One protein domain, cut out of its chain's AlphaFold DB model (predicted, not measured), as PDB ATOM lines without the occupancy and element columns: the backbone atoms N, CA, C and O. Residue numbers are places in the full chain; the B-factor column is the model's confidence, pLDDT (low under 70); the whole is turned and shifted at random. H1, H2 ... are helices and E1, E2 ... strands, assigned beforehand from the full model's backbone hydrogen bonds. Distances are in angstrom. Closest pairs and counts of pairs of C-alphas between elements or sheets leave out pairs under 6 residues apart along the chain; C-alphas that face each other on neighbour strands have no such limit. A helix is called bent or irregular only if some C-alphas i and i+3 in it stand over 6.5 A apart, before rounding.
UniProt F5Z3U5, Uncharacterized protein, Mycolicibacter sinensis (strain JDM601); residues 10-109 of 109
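This is residues 10 to 109 of the 109 residues of an uncharacterized protein of Mycolicibacter sinensis (strain JDM601) (UniProt F5Z3U5). A long two-stranded hairpin, E1 and E2, makes one wall; H1 packs on it near Gly 12 and also on H2, which lies side by side with H1 and runs back along it. The small hairpin E3 and E4 packs on the beginning of H1, H3 packs on the far end of the long hairpin, and residues 84 to 95 run back from E4 to H3. The printed part has 100 residues, in the order H1 E1 E2 H2 E3 E4 H3, with two separate antiparallel sheets and mixed class. It is compact, with a radius of gyration of the C-alphas of 13.6 A and spans of 34 by 29 by 21 A.

Find C-alpha 34 at (53.198, -43.528, 18.926); from there E1 runs 23.2 A to residue 41, and E2, residues 44 to 51, runs 22.6 A. H1 is residues 10 to 20, 14.9 A, and H2 is residues 58 to 70, 18.4 A. E3 is residues 73 to 75 and E4 residues 81 to 83. H3, residues 96 to 107, runs 17.9 A to C-alpha 107 at (62.185, -43.747, 11.621); it is irregular, with C-alphas 97 and 100 7.3 A apart.

In the hairpin E1 and E2, look at N 37 and O 48, within hydrogen-bond range at 2.9 A. The closest C-alphas of H1 and E1 are those of Gly 12 and Thr 36, 5.8 A apart. H1 and H2 touch, closest at C-alphas 15 and 65, 5.5 A, opposite ways at a tilt of 36 degrees, only just steep. In the hairpin E3 and E4, N 74 and O 82 are 2.9 A apart; Leu 74 and Ala 14 have the closest C-alphas of E3 and H1, 6.2 A. C-alphas 51 and 105 are the closest of E2 and H3, 6.6 A; H3 is apart from H1 and H2. Every O i to N i+4 pair is within hydrogen-bond range in H1 and H2, and 6 of 8 in H3.

The C-alphas of Gly 79 and Thr 96 are the two farthest apart, 38.5 A. The links H1 to E1 and E4 to H3 are long. The printed part has no cut, and no printed residue is under 70 in pLDDT.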
ATOM      1  N   ALA A  10      44.990 -37.995  30.496       96.00
ATOM      2  CA  ALA A  10      44.892 -39.295  31.162       96.00
ATOM      3  C   ALA A  10      44.571 -40.447  30.197       96.00
ATOM      4  O   ALA A  10      45.185 -41.503  30.272       96.00
ATOM      5  N   ALA A  11      43.661 -40.237  29.246       97.00
ATOM      6  CA  ALA A  11      43.337 -41.265  28.259       97.00
ATOM      7  C   ALA A  11      44.519 -41.548  27.307       97.00
ATOM      8  O   ALA A  11      44.752 -42.695  26.936       97.00
ATOM      9  N   GLY A  12      45.305 -40.521  26.957       97.19
ATOM     10  CA  GLY A  12      46.553 -40.691  26.206       97.19
ATOM     11  C   GLY A  12      47.615 -41.449  27.003       97.19
ATOM     12  O   GLY A  12      48.234 -42.369  26.487       97.19
ATOM     13  N   ALA A  13      47.762 -41.129  28.287       96.62
ATOM     14  CA  ALA A  13      48.655 -41.836  29.196       96.62
ATOM     15  C   ALA A  13      48.275 -43.316  29.388       96.62
ATOM     16  O   ALA A  13      49.155 -44.171  29.460       96.62
ATOM     17  N   ALA A  14      46.979 -43.638  29.422       98.00
ATOM     18  CA  ALA A  14      46.510 -45.022  29.472       98.00
ATOM     19  C   ALA A  14      46.934 -45.805  28.218       98.00
ATOM     20  O   ALA A  14      47.364 -46.952  28.324       98.00
ATOM     21  N   ILE A  15      46.879 -45.168  27.041       97.94
ATOM     22  CA  ILE A  15      47.398 -45.742  25.792       97.94
ATOM     23  C   ILE A  15      48.912 -45.955  25.887       97.94
ATOM     24  O   ILE A  15      49.384 -47.040  25.556       97.94
ATOM     25  N   THR A  16      49.665 -44.965  26.373       96.88
ATOM     26  CA  THR A  16      51.119 -45.092  26.550       96.88
ATOM     27  C   THR A  16      51.471 -46.275  27.441       96.88
ATOM     28  O   THR A  16      52.272 -47.106  27.037       96.88
ATOM     29  N   LEU A  17      50.821 -46.443  28.593       97.12
ATOM     30  CA  LEU A  17      51.060 -47.609  29.450       97.12
ATOM     31  C   LEU A  17      50.715 -48.933  28.764       97.12
ATOM     32  O   LEU A  17      51.449 -49.906  28.915       97.12
ATOM     33  N   ALA A  18      49.622 -48.980  28.000       97.81
ATOM     34  CA  ALA A  18      49.212 -50.190  27.296       97.81
ATOM     35  C   ALA A  18      50.190 -50.597  26.179       97.81
ATOM     36  O   ALA A  18      50.351 -51.790  25.922       97.81
ATOM     37  N   LEU A  19      50.834 -49.629  25.514       97.75
ATOM     38  CA  LEU A  19      51.762 -49.882  24.408       97.75
ATOM     39  C   LEU A  19      53.224 -49.998  24.864       97.75
ATOM     40  O   LEU A  19      53.944 -50.871  24.388       97.75
ATOM     41  N   CYS A  20      53.665 -49.147  25.789       97.00
ATOM     42  CA  CYS A  20      55.038 -49.116  26.300       97.00
ATOM     43  C   CYS A  20      55.272 -50.069  27.475       97.00
ATOM     44  O   CYS A  20      56.410 -50.444  27.732       97.00
ATOM     45  N   GLY A  21      54.229 -50.416  28.232       95.50
ATOM     46  CA  GLY A  21      54.341 -51.162  29.491       95.50
ATOM     47  C   GLY A  21      54.788 -50.325  30.699       95.50
ATOM     48  O   GLY A  21      54.723 -50.807  31.828       95.50
ATOM     49  N   SER A  22      55.212 -49.076  30.494       92.88
ATOM     50  CA  SER A  22      55.698 -48.159  31.530       92.88
ATOM     51  C   SER A  22      55.430 -46.697  31.156       92.88
ATOM     52  O   SER A  22      55.041 -46.388  30.031       92.88
ATOM     53  N   TRP A  23      55.621 -45.793  32.121       89.19
ATOM     54  CA  TRP A  23      55.501 -44.342  31.916       89.19
ATOM     55  C   TRP A  23      56.599 -43.760  31.028       89.19
ATOM     56  O   TRP A  23      56.398 -42.721  30.408       89.19
ATOM     57  N   ASP A  24      57.752 -44.420  31.012       88.81
ATOM     58  CA  ASP A  24      58.914 -44.049  30.224       88.81
ATOM     59  C   ASP A  24      59.697 -45.313  29.854       88.81
ATOM     60  O   ASP A  24      59.690 -46.298  30.606       88.81
ATOM     61  N   HIS A  25      60.353 -45.295  28.699       89.06
ATOM     62  CA  HIS A  25      61.215 -46.369  28.221       89.06
ATOM     63  C   HIS A  25      62.333 -45.790  27.337       89.06
ATOM     64  O   HIS A  25      62.117 -44.804  26.630       89.06
ATOM     65  N   PRO A  26      63.529 -46.404  27.310       90.62
ATOM     66  CA  PRO A  26      64.532 -46.033  26.320       90.62
ATOM     67  C   PRO A  26      64.032 -46.382  24.905       90.62
ATOM     68  O   PRO A  26      63.272 -47.340  24.752       90.62
ATOM     69  N   PRO A  27      64.438 -45.636  23.865       87.75
ATOM     70  CA  PRO A  27      64.148 -46.007  22.485       87.75
ATOM     71  C   PRO A  27      64.880 -47.305  22.072       87.75
ATOM     72  O   PRO A  27      65.972 -47.573  22.587       87.75
ATOM     73  N   PRO A  28      64.329 -48.080  21.113       90.88
ATOM     74  CA  PRO A  28      63.044 -47.863  20.431       90.88
ATOM     75  C   PRO A  28      61.833 -48.215  21.311       90.88
ATOM     76  O   PRO A  28      61.965 -48.779  22.397       90.88
ATOM     77  N   CYS A  29      60.629 -47.854  20.855       94.88
ATOM     78  CA  CYS A  29      59.404 -48.201  21.575       94.88
ATOM     79  C   CYS A  29      59.212 -49.724  21.654       94.88
ATOM     80  O   CYS A  29      59.360 -50.385  20.633       94.88
ATOM     81  N   PRO A  30      58.807 -50.294  22.810       94.88
ATOM     82  CA  PRO A  30      58.706 -51.747  22.961       94.88
ATOM     83  C   PRO A  30      57.704 -52.449  22.036       94.88
ATOM     84  O   PRO A  30      57.830 -53.651  21.820       94.88
ATOM     85  N   LEU A  31      56.685 -51.733  21.548       96.69
ATOM     86  CA  LEU A  31      55.661 -52.296  20.664       96.69
ATOM     87  C   LEU A  31      55.425 -51.451  19.413       96.69
ATOM     88  O   LEU A  31      55.359 -51.994  18.320       96.69
ATOM     89  N   ALA A  32      55.215 -50.146  19.579       97.25
ATOM     90  CA  ALA A  32      54.888 -49.251  18.475       97.25
ATOM     91  C   ALA A  32      55.178 -47.803  18.887       97.25
ATOM     92  O   ALA A  32      54.498 -47.305  19.799       97.25
ATOM     93  N   PRO A  33      56.136 -47.097  18.251       97.38
ATOM     94  CA  PRO A  33      56.270 -45.661  18.422       97.38
ATOM     95  C   PRO A  33      54.935 -45.009  18.120       97.38
ATOM     96  O   PRO A  33      54.288 -45.303  17.110       97.38
ATOM     97  N   HIS A  34      54.509 -44.132  19.014       97.38
ATOM     98  CA  HIS A  34      53.198 -43.528  18.926       97.38
ATOM     99  C   HIS A  34      53.202 -42.115  19.474       97.38
ATOM    100  O   HIS A  34      54.021 -41.723  20.300       97.38
ATOM    101  N   HIS A  35      52.213 -41.365  19.024       97.00
ATOM    102  CA  HIS A  35      51.935 -40.028  19.486       97.00
ATOM    103  C   HIS A  35      50.435 -39.873  19.686       97.00
ATOM    104  O   HIS A  35      49.636 -40.232  18.816       97.00
ATOM    105  N   THR A  36      50.058 -39.291  20.821       97.44
ATOM    106  CA  THR A  36      48.669 -38.973  21.142       97.44
ATOM    107  C   THR A  36      48.521 -37.466  21.291       97.44
ATOM    108  O   THR A  36      48.968 -36.884  22.276       97.44
ATOM    109  N   ALA A  37      47.822 -36.839  20.349       97.00
ATOM    110  CA  ALA A  37      47.304 -35.488  20.524       97.00
ATOM    111  C   ALA A  37      45.912 -35.535  21.158       97.00
ATOM    112  O   ALA A  37      45.110 -36.423  20.854       97.00
ATOM    113  N   ASN A  38      45.597 -34.540  21.985       96.75
ATOM    114  CA  ASN A  38      44.250 -34.321  22.494       96.75
ATOM    115  C   ASN A  38      43.744 -32.921  22.141       96.75
ATOM    116  O   ASN A  38      44.509 -31.963  22.057       96.75
ATOM    117  N   HIS A  39      42.437 -32.823  21.925       97.06
ATOM    118  CA  HIS A  39      41.717 -31.568  21.765       97.06
ATOM    119  C   HIS A  39      40.517 -31.562  22.710       97.06
ATOM    120  O   HIS A  39      39.730 -32.512  22.713       97.06
ATOM    121  N   VAL A  40      40.388 -30.497  23.503       96.75
ATOM    122  CA  VAL A  40      39.348 -30.349  24.528       96.75
ATOM    123  C   VAL A  40      38.282 -29.367  24.055       96.75
ATOM    124  O   VAL A  40      38.597 -28.242  23.673       96.75
ATOM    125  N   ALA A  41      37.020 -29.782  24.134       96.00
ATOM    126  CA  ALA A  41      35.843 -28.971  23.857       96.00
ATOM    127  C   ALA A  41      34.809 -29.188  24.974       96.00
ATOM    128  O   ALA A  41      34.048 -30.157  24.968       96.00
ATOM    129  N   GLY A  42      34.808 -28.301  25.975       93.38
ATOM    130  CA  GLY A  42      34.026 -28.500  27.197       93.38
ATOM    131  C   GLY A  42      34.492 -29.751  27.948       93.38
ATOM    132  O   GLY A  42      35.666 -29.872  28.285       93.38
ATOM    133  N   GLU A  43      33.580 -30.694  28.181       93.56
ATOM    134  CA  GLU A  43      33.890 -31.989  28.807       93.56
ATOM    135  C   GLU A  43      34.300 -33.062  27.788       93.56
ATOM    136  O   GLU A  43      34.647 -34.190  28.155       93.56
ATOM    137  N   ASP A  44      34.252 -32.756  26.492       96.25
ATOM    138  CA  ASP A  44      34.672 -33.687  25.460       96.25
ATOM    139  C   ASP A  44      36.155 -33.552  25.151       96.25
ATOM    140  O   ASP A  44      36.691 -32.467  24.956       96.25
ATOM    141  N   VAL A  45      36.811 -34.707  25.088       97.44
ATOM    142  CA  VAL A  45      38.206 -34.838  24.689       97.44
ATOM    143  C   VAL A  45      38.226 -35.728  23.462       97.44
ATOM    144  O   VAL A  45      37.775 -36.874  23.513       97.44
ATOM    145  N   THR A  46      38.726 -35.185  22.359       97.44
ATOM    146  CA  THR A  46      38.982 -35.940  21.134       97.44
ATOM    147  C   THR A  46      40.460 -36.273  21.079       97.44
ATOM    148  O   THR A  46      41.296 -35.381  21.215       97.44
ATOM    149  N   LEU A  47      40.780 -37.547  20.864       98.06
ATOM    150  CA  LEU A  47      42.156 -38.004  20.710       98.06
ATOM    151  C   LEU A  47      42.474 -38.259  19.241       98.06
ATOM    152  O   LEU A  47      41.669 -38.847  18.514       98.06
ATOM    153  N   ARG A  48      43.675 -37.863  18.821       97.81
ATOM    154  CA  ARG A  48      44.276 -38.301  17.564       97.81
ATOM    155  C   ARG A  48      45.546 -39.068  17.879       97.81
ATOM    156  O   ARG A  48      46.500 -38.497  18.395       97.81
ATOM    157  N   ILE A  49      45.520 -40.357  17.561       98.25
ATOM    158  CA  ILE A  49      46.633 -41.270  17.801       98.25
ATOM    159  C   ILE A  49      47.258 -41.615  16.453       98.25
ATOM    160  O   ILE A  49      46.554 -42.064  15.540       98.25
ATOM    161  N   LEU A  50      48.558 -41.370  16.341       98.38
ATOM    162  CA  LEU A  50      49.412 -41.848  15.260       98.38
ATOM    163  C   LEU A  50      50.335 -42.909  15.844       98.38
ATOM    164  O   LEU A  50      50.832 -42.729  16.953       98.38
ATOM    165  N   PHE A  51      50.544 -44.006  15.127       98.06
ATOM    166  CA  PHE A  51      51.488 -45.041  15.528       98.06
ATOM    167  C   PHE A  51      52.119 -45.684  14.293       98.06
ATOM    168  O   PHE A  51      51.472 -45.769  13.246       98.06
ATOM    169  N   ALA A  52      53.363 -46.130  14.434       97.94
ATOM    170  CA  ALA A  52      54.042 -47.001  13.484       97.94
ATOM    171  C   ALA A  52      54.101 -48.409  14.085       97.94
ATOM    172  O   ALA A  52      54.412 -48.555  15.264       97.94
ATOM    173  N   ALA A  53      53.732 -49.420  13.305       97.12
ATOM    174  CA  ALA A  53      53.734 -50.815  13.726       97.12
ATOM    175  C   ALA A  53      54.040 -51.712  12.526       97.12
ATOM    176  O   ALA A  53      53.617 -51.406  11.404       97.12
ATOM    177  N   ASP A  54      54.678 -52.851  12.776       96.56
ATOM    178  CA  ASP A  54      54.727 -53.940  11.808       96.56
ATOM    179  C   ASP A  54      53.310 -54.389  11.430       96.56
ATOM    180  O   ASP A  54      52.398 -54.442  12.261       96.56
ATOM    181  N   THR A  55      53.123 -54.787  10.169       96.06
ATOM    182  CA  THR A  55      51.819 -55.234   9.643       96.06
ATOM    183  C   THR A  55      51.198 -56.358  10.483       96.06
ATOM    184  O   THR A  55      49.977 -56.438  10.596       96.06
ATOM    185  N   ALA A  56      52.025 -57.224  11.079       97.19
ATOM    186  CA  ALA A  56      51.569 -58.314  11.941       97.19
ATOM    187  C   ALA A  56      51.092 -57.839  13.329       97.19
ATOM    188  O   ALA A  56      50.192 -58.455  13.902       97.19
ATOM    189  N   ASP A  57      51.654 -56.746  13.852       97.75
ATOM    190  CA  ASP A  57      51.327 -56.196  15.173       97.75
ATOM    191  C   ASP A  57      50.250 -55.104  15.125       97.75
ATOM    192  O   ASP A  57      49.614 -54.821  16.142       97.75
ATOM    193  N   GLU A  58      49.969 -54.527  13.956       97.56
ATOM    194  CA  GLU A  58      48.955 -53.480  13.777       97.56
ATOM    195  C   GLU A  58      47.591 -53.817  14.427       97.56
ATOM    196  O   GLU A  58      47.084 -52.986  15.200       97.56
ATOM    197  N   PRO A  59      47.024 -55.035  14.265       97.88
ATOM    198  CA  PRO A  59      45.761 -55.385  14.913       97.88
ATOM    199  C   PRO A  59      45.872 -55.435  16.442       97.88
ATOM    200  O   PRO A  59      44.936 -55.067  17.157       97.88
ATOM    201  N   ARG A  60      47.029 -55.868  16.964       98.19
ATOM    202  CA  ARG A  60      47.312 -55.917  18.404       98.19
ATOM    203  C   ARG A  60      47.404 -54.508  18.985       98.19
ATOM    204  O   ARG A  60      46.795 -54.261  20.024       98.19
ATOM    205  N   VAL A  61      48.099 -53.590  18.312       98.31
ATOM    206  CA  VAL A  61      48.214 -52.184  18.732       98.31
ATOM    207  C   VAL A  61      46.834 -51.530  18.799       98.31
ATOM    208  O   VAL A  61      46.481 -50.934  19.817       98.31
ATOM    209  N   ARG A  62      45.996 -51.711  17.767       97.94
ATOM    210  CA  ARG A  62      44.617 -51.194  17.778       97.94
ATOM    211  C   ARG A  62      43.789 -51.738  18.932       97.94
ATOM    212  O   ARG A  62      43.060 -50.975  19.565       97.94
ATOM    213  N   ARG A  63      43.882 -53.045  19.190       98.19
ATOM    214  CA  ARG A  63      43.148 -53.691  20.279       98.19
ATOM    215  C   ARG A  63      43.554 -53.112  21.635       98.19
ATOM    216  O   ARG A  63      42.672 -52.736  22.397       98.19
ATOM    217  N   LEU A  64      44.854 -52.965  21.894       98.62
ATOM    218  CA  LEU A  64      45.367 -52.399  23.148       98.62
ATOM    219  C   LEU A  64      44.938 -50.940  23.349       98.62
ATOM    220  O   LEU A  64      44.520 -50.574  24.443       98.62
ATOM    221  N   ILE A  65      44.958 -50.121  22.291       98.56
ATOM    222  CA  ILE A  65      44.419 -48.751  22.338       98.56
ATOM    223  C   ILE A  65      42.931 -48.771  22.709       98.56
ATOM    224  O   ILE A  65      42.489 -48.000  23.560       98.56
ATOM    225  N   GLY A  66      42.148 -49.648  22.073       98.38
ATOM    226  CA  GLY A  66      40.721 -49.790  22.352       98.38
ATOM    227  C   GLY A  66      40.441 -50.206  23.797       98.38
ATOM    228  O   GLY A  66      39.620 -49.577  24.461       98.38
ATOM    229  N   GLU A  67      41.153 -51.218  24.293       98.44
ATOM    230  CA  GLU A  67      41.062 -51.709  25.673       98.44
ATOM    231  C   GLU A  67      41.434 -50.616  26.687       98.44
ATOM    232  O   GLU A  67      40.682 -50.382  27.633       98.44
ATOM    233  N   ALA A  68      42.527 -49.881  26.453       98.38
ATOM    234  CA  ALA A  68      42.952 -48.776  27.315       98.38
ATOM    235  C   ALA A  68      41.894 -47.667  27.403       98.38
ATOM    236  O   ALA A  68      41.616 -47.144  28.481       98.38
ATOM    237  N   LEU A  69      41.261 -47.317  26.281       98.25
ATOM    238  CA  LEU A  69      40.197 -46.312  26.261       98.25
ATOM    239  C   LEU A  69      38.900 -46.811  26.908       98.25
ATOM    240  O   LEU A  69      38.200 -46.014  27.537       98.25
ATOM    241  N   ALA A  70      38.584 -48.100  26.763       98.06
ATOM    242  CA  ALA A  70      37.399 -48.736  27.334       98.06
ATOM    243  C   ALA A  70      37.506 -48.983  28.849       98.06
ATOM    244  O   ALA A  70      36.481 -49.159  29.501       98.06
ATOM    245  N   ALA A  71      38.716 -48.959  29.417       97.62
ATOM    246  CA  ALA A  71      38.919 -49.033  30.864       97.62
ATOM    247  C   ALA A  71      38.309 -47.831  31.614       97.62
ATOM    248  O   ALA A  71      37.975 -47.950  32.788       97.62
ATOM    249  N   GLU A  72      38.133 -46.687  30.937       96.56
ATOM    250  CA  GLU A  72      37.448 -45.488  31.456       96.56
ATOM    251  C   GLU A  72      38.066 -44.845  32.711       96.56
ATOM    252  O   GLU A  72      37.511 -43.891  33.269       96.56
ATOM    253  N   GLU A  73      39.245 -45.300  33.127       97.50
ATOM    254  CA  GLU A  73      40.008 -44.716  34.217       97.50
ATOM    255  C   GLU A  73      41.515 -44.937  34.069       97.50
ATOM    256  O   GLU A  73      41.974 -45.884  33.434       97.50
ATOM    257  N   LEU A  74      42.289 -44.049  34.691       97.56
ATOM    258  CA  LEU A  74      43.720 -44.219  34.899       97.56
ATOM    259  C   LEU A  74      44.104 -43.668  36.267       97.56
ATOM    260  O   LEU A  74      43.762 -42.528  36.594       97.56
ATOM    261  N   THR A  75      44.874 -44.447  37.022       95.56
ATOM    262  CA  THR A  75      45.620 -43.950  38.181       95.56
ATOM    263  C   THR A  75      46.937 -43.356  37.693       95.56
ATOM    264  O   THR A  75      47.790 -44.072  37.170       95.56
ATOM    265  N   GLY A  76      47.084 -42.040  37.827       90.81
ATOM    266  CA  GLY A  76      48.301 -41.324  37.464       90.81
ATOM    267  C   GLY A  76      49.476 -41.634  38.401       90.81
ATOM    268  O   GLY A  76      49.286 -42.219  39.471       90.81
ATOM    269  N   PRO A  77      50.698 -41.205  38.043       88.12
ATOM    270  CA  PRO A  77      51.882 -41.378  38.889       88.12
ATOM    271  C   PRO A  77      51.787 -40.614  40.222       88.12
ATOM    272  O   PRO A  77      52.494 -40.936  41.170       88.12
ATOM    273  N   ASP A  78      50.890 -39.630  40.318       88.50
ATOM    274  CA  ASP A  78      50.550 -38.900  41.543       88.50
ATOM    275  C   ASP A  78      49.506 -39.625  42.421       88.50
ATOM    276  O   ASP A  78      49.050 -39.080  43.429       88.50
ATOM    277  N   GLY A  79      49.091 -40.834  42.030       91.56
ATOM    278  CA  GLY A  79      48.069 -41.630  42.705       91.56
ATOM    279  C   GLY A  79      46.632 -41.160  42.459       91.56
ATOM    280  O   GLY A  79      45.699 -41.765  42.991       91.56
ATOM    281  N   ARG A  80      46.406 -40.104  41.665       93.50
ATOM    282  CA  ARG A  80      45.052 -39.616  41.375       93.50
ATOM    283  C   ARG A  80      44.398 -40.453  40.288       93.50
ATOM    284  O   ARG A  80      44.986 -40.713  39.242       93.50
ATOM    285  N   VAL A  81      43.132 -40.799  40.500       96.69
ATOM    286  CA  VAL A  81      42.317 -41.483  39.490       96.69
ATOM    287  C   VAL A  81      41.615 -40.446  38.619       96.69
ATOM    288  O   VAL A  81      40.745 -39.715  39.093       96.69
ATOM    289  N   THR A  82      41.955 -40.406  37.334       97.25
ATOM    290  CA  THR A  82      41.158 -39.700  36.324       97.25
ATOM    291  C   THR A  82      40.175 -40.675  35.697       97.25
ATOM    292  O   THR A  82      40.554 -41.786  35.351       97.25
ATOM    293  N   ARG A  83      38.917 -40.256  35.533       97.81
ATOM    294  CA  ARG A  83      37.853 -41.056  34.915       97.81
ATOM    295  C   ARG A  83      37.319 -40.368  33.669       97.81
ATOM    296  O   ARG A  83      37.200 -39.140  33.634       97.81
ATOM    297  N   TRP A  84      36.921 -41.152  32.683       97.88
ATOM    298  CA  TRP A  84      36.238 -40.677  31.485       97.88
ATOM    299  C   TRP A  84      35.111 -41.630  31.090       97.88
ATOM    300  O   TRP A  84      34.817 -42.590  31.788       97.88
ATOM    301  N   ARG A  85      34.431 -41.312  29.991       98.00
ATOM    302  CA  ARG A  85      33.559 -42.221  29.251       98.00
ATOM    303  C   ARG A  85      33.953 -42.221  27.783       98.00
ATOM    304  O   ARG A  85      34.044 -41.134  27.186       98.00
ATOM    305  N   LEU A  86      34.164 -43.401  27.208       97.88
ATOM    306  CA  LEU A  86      34.427 -43.545  25.780       97.88
ATOM    307  C   LEU A  86      33.116 -43.355  25.008       97.88
ATOM    308  O   LEU A  86      32.152 -44.083  25.208       97.88
ATOM    309  N   LYS A  87      33.063 -42.344  24.132       97.62
ATOM    310  CA  LYS A  87      31.878 -42.087  23.294       97.62
ATOM    311  C   LYS A  87      31.907 -42.895  21.997       97.62
ATOM    312  O   LYS A  87      30.901 -43.469  21.600       97.62
ATOM    313  N   SER A  88      33.059 -42.918  21.334       96.62
ATOM    314  CA  SER A  88      33.282 -43.620  20.069       96.62
ATOM    315  C   SER A  88      34.778 -43.751  19.804       96.62
ATOM    316  O   SER A  88      35.545 -42.869  20.192       96.62
ATOM    317  N   ALA A  89      35.177 -44.789  19.076       96.00
ATOM    318  CA  ALA A  89      36.526 -44.951  18.549       96.00
ATOM    319  C   ALA A  89      36.448 -45.574  17.153       96.00
ATOM    320  O   ALA A  89      35.643 -46.473  16.916       96.00
ATOM    321  N   ALA A  90      37.272 -45.090  16.229       94.88
ATOM    322  CA  ALA A  90      37.348 -45.621  14.876       94.88
ATOM    323  C   ALA A  90      38.746 -45.403  14.297       94.88
ATOM    324  O   ALA A  90      39.431 -44.434  14.631       94.88
ATOM    325  N   ALA A  91      39.154 -46.292  13.392       94.56
ATOM    326  CA  ALA A  91      40.333 -46.063  12.573       94.56
ATOM    327  C   ALA A  91      40.083 -44.875  11.629       94.56
ATOM    328  O   ALA A  91      39.050 -44.799  10.964       94.56
ATOM    329  N   GLY A  92      41.038 -43.950  11.568       92.75
ATOM    330  CA  GLY A  92      41.023 -42.822  10.637       92.75
ATOM    331  C   GLY A  92      42.121 -42.961   9.589       92.75
ATOM    332  O   GLY A  92      43.172 -43.536   9.869       92.75
ATOM    333  N   ARG A  93      41.904 -42.386   8.403       95.44
ATOM    334  CA  ARG A  93      42.973 -42.205   7.411       95.44
ATOM    335  C   ARG A  93      43.981 -41.174   7.914       95.44
ATOM    336  O   ARG A  93      43.604 -40.239   8.623       95.44
ATOM    337  N   LEU A  94      45.249 -41.358   7.558       96.06
ATOM    338  CA  LEU A  94      46.292 -40.370   7.812       96.06
ATOM    339  C   LEU A  94      45.971 -39.082   7.040       96.06
ATOM    340  O   LEU A  94      45.558 -39.136   5.881       96.06
ATOM    341  N   ARG A  95      46.087 -37.932   7.702       96.62
ATOM    342  CA  ARG A  95      45.877 -36.614   7.092       96.62
ATOM    343  C   ARG A  95      47.183 -36.140   6.465       96.62
ATOM    344  O   ARG A  95      48.254 -36.464   6.962       96.62
ATOM    345  N   THR A  96      47.109 -35.290   5.443       97.50
ATOM    346  CA  THR A  96      48.317 -34.743   4.799       97.50
ATOM    347  C   THR A  96      49.230 -34.015   5.785       97.50
ATOM    348  O   THR A  96      50.443 -34.159   5.714       97.50
ATOM    349  N   SER A  97      48.649 -33.293   6.746       96.94
ATOM    350  CA  SER A  97      49.385 -32.597   7.810       96.94
ATOM    351  C   SER A  97      50.048 -33.529   8.832       96.94
ATOM    352  O   SER A  97      50.723 -33.052   9.734       96.94
ATOM    353  N   GLU A  98      49.793 -34.836   8.763       98.06
ATOM    354  CA  GLU A  98      50.325 -35.844   9.683       98.06
ATOM    355  C   GLU A  98      51.456 -36.667   9.044       98.06
ATOM    356  O   GLU A  98      52.028 -37.514   9.722       98.06
ATOM    357  N   HIS A  99      51.784 -36.445   7.763       97.62
ATOM    358  CA  HIS A  99      52.780 -37.246   7.046       97.62
ATOM    359  C   HIS A  99      54.185 -37.129   7.635       97.62
ATOM    360  O   HIS A  99      54.813 -38.161   7.851       97.62
ATOM    361  N   ASP A 100      54.649 -35.915   7.940       97.88
ATOM    362  CA  ASP A 100      55.990 -35.718   8.506       97.88
ATOM    363  C   ASP A 100      56.104 -36.413   9.870       97.88
ATOM    364  O   ASP A 100      57.027 -37.182  10.112       97.88
ATOM    365  N   HIS A 101      55.077 -36.270  10.712       97.25
ATOM    366  CA  HIS A 101      55.019 -36.946  12.009       97.25
ATOM    367  C   HIS A 101      54.983 -38.476  11.856       97.25
ATOM    368  O   HIS A 101      55.624 -39.204  12.608       97.25
ATOM    369  N   ALA A 102      54.233 -38.993  10.881       97.44
ATOM    370  CA  ALA A 102      54.215 -40.424  10.606       97.44
ATOM    371  C   ALA A 102      55.589 -40.931  10.137       97.44
ATOM    372  O   ALA A 102      56.002 -42.007  10.563       97.44
ATOM    373  N   ALA A 103      56.304 -40.161   9.311       97.38
ATOM    374  CA  ALA A 103      57.662 -40.490   8.891       97.38
ATOM    375  C   ALA A 103      58.625 -40.535  10.088       97.38
ATOM    376  O   ALA A 103      59.406 -41.479  10.194       97.38
ATOM    377  N   ASP A 104      58.505 -39.592  11.026       96.56
ATOM    378  CA  ASP A 104      59.288 -39.603  12.263       96.56
ATOM    379  C   ASP A 104      59.004 -40.856  13.101       96.56
ATOM    380  O   ASP A 104      59.935 -41.499  13.579       96.56
ATOM    381  N   LEU A 105      57.738 -41.262  13.249       97.06
ATOM    382  CA  LEU A 105      57.388 -42.487  13.980       97.06
ATOM    383  C   LEU A 105      57.957 -43.743  13.310       97.06
ATOM    384  O   LEU A 105      58.422 -44.638  14.008       97.06
ATOM    385  N   ILE A 106      57.953 -43.799  11.976       96.31
ATOM    386  CA  ILE A 106      58.538 -44.908  11.207       96.31
ATOM    387  C   ILE A 106      60.060 -44.959  11.383       96.31
ATOM    388  O   ILE A 106      60.620 -46.041  11.502       96.31
ATOM    389  N   ALA A 107      60.734 -43.808  11.432       94.94
ATOM    390  CA  ALA A 107      62.185 -43.747  11.621       94.94
ATOM    391  C   ALA A 107      62.645 -44.244  13.007       94.94
ATOM    392  O   ALA A 107      63.822 -44.559  13.176       94.94
ATOM    393  N   HIS A 108      61.731 -44.311  13.981       89.69
ATOM    394  CA  HIS A 108      61.993 -44.761  15.351       89.69
ATOM    395  C   HIS A 108      61.299 -46.092  15.701       89.69
ATOM    396  O   HIS A 108      61.240 -46.437  16.887       89.69
ATOM    397  N   HIS A 109      60.747 -46.793  14.702       85.00
ATOM    398  CA  HIS A 109      60.104 -48.105  14.841       85.00
ATOM    399  C   HIS A 109      61.125 -49.236  14.748       85.00
ATOM    400  O   HIS A 109      61.954 -49.213  13.810       85.00
TER     401      HIS A 109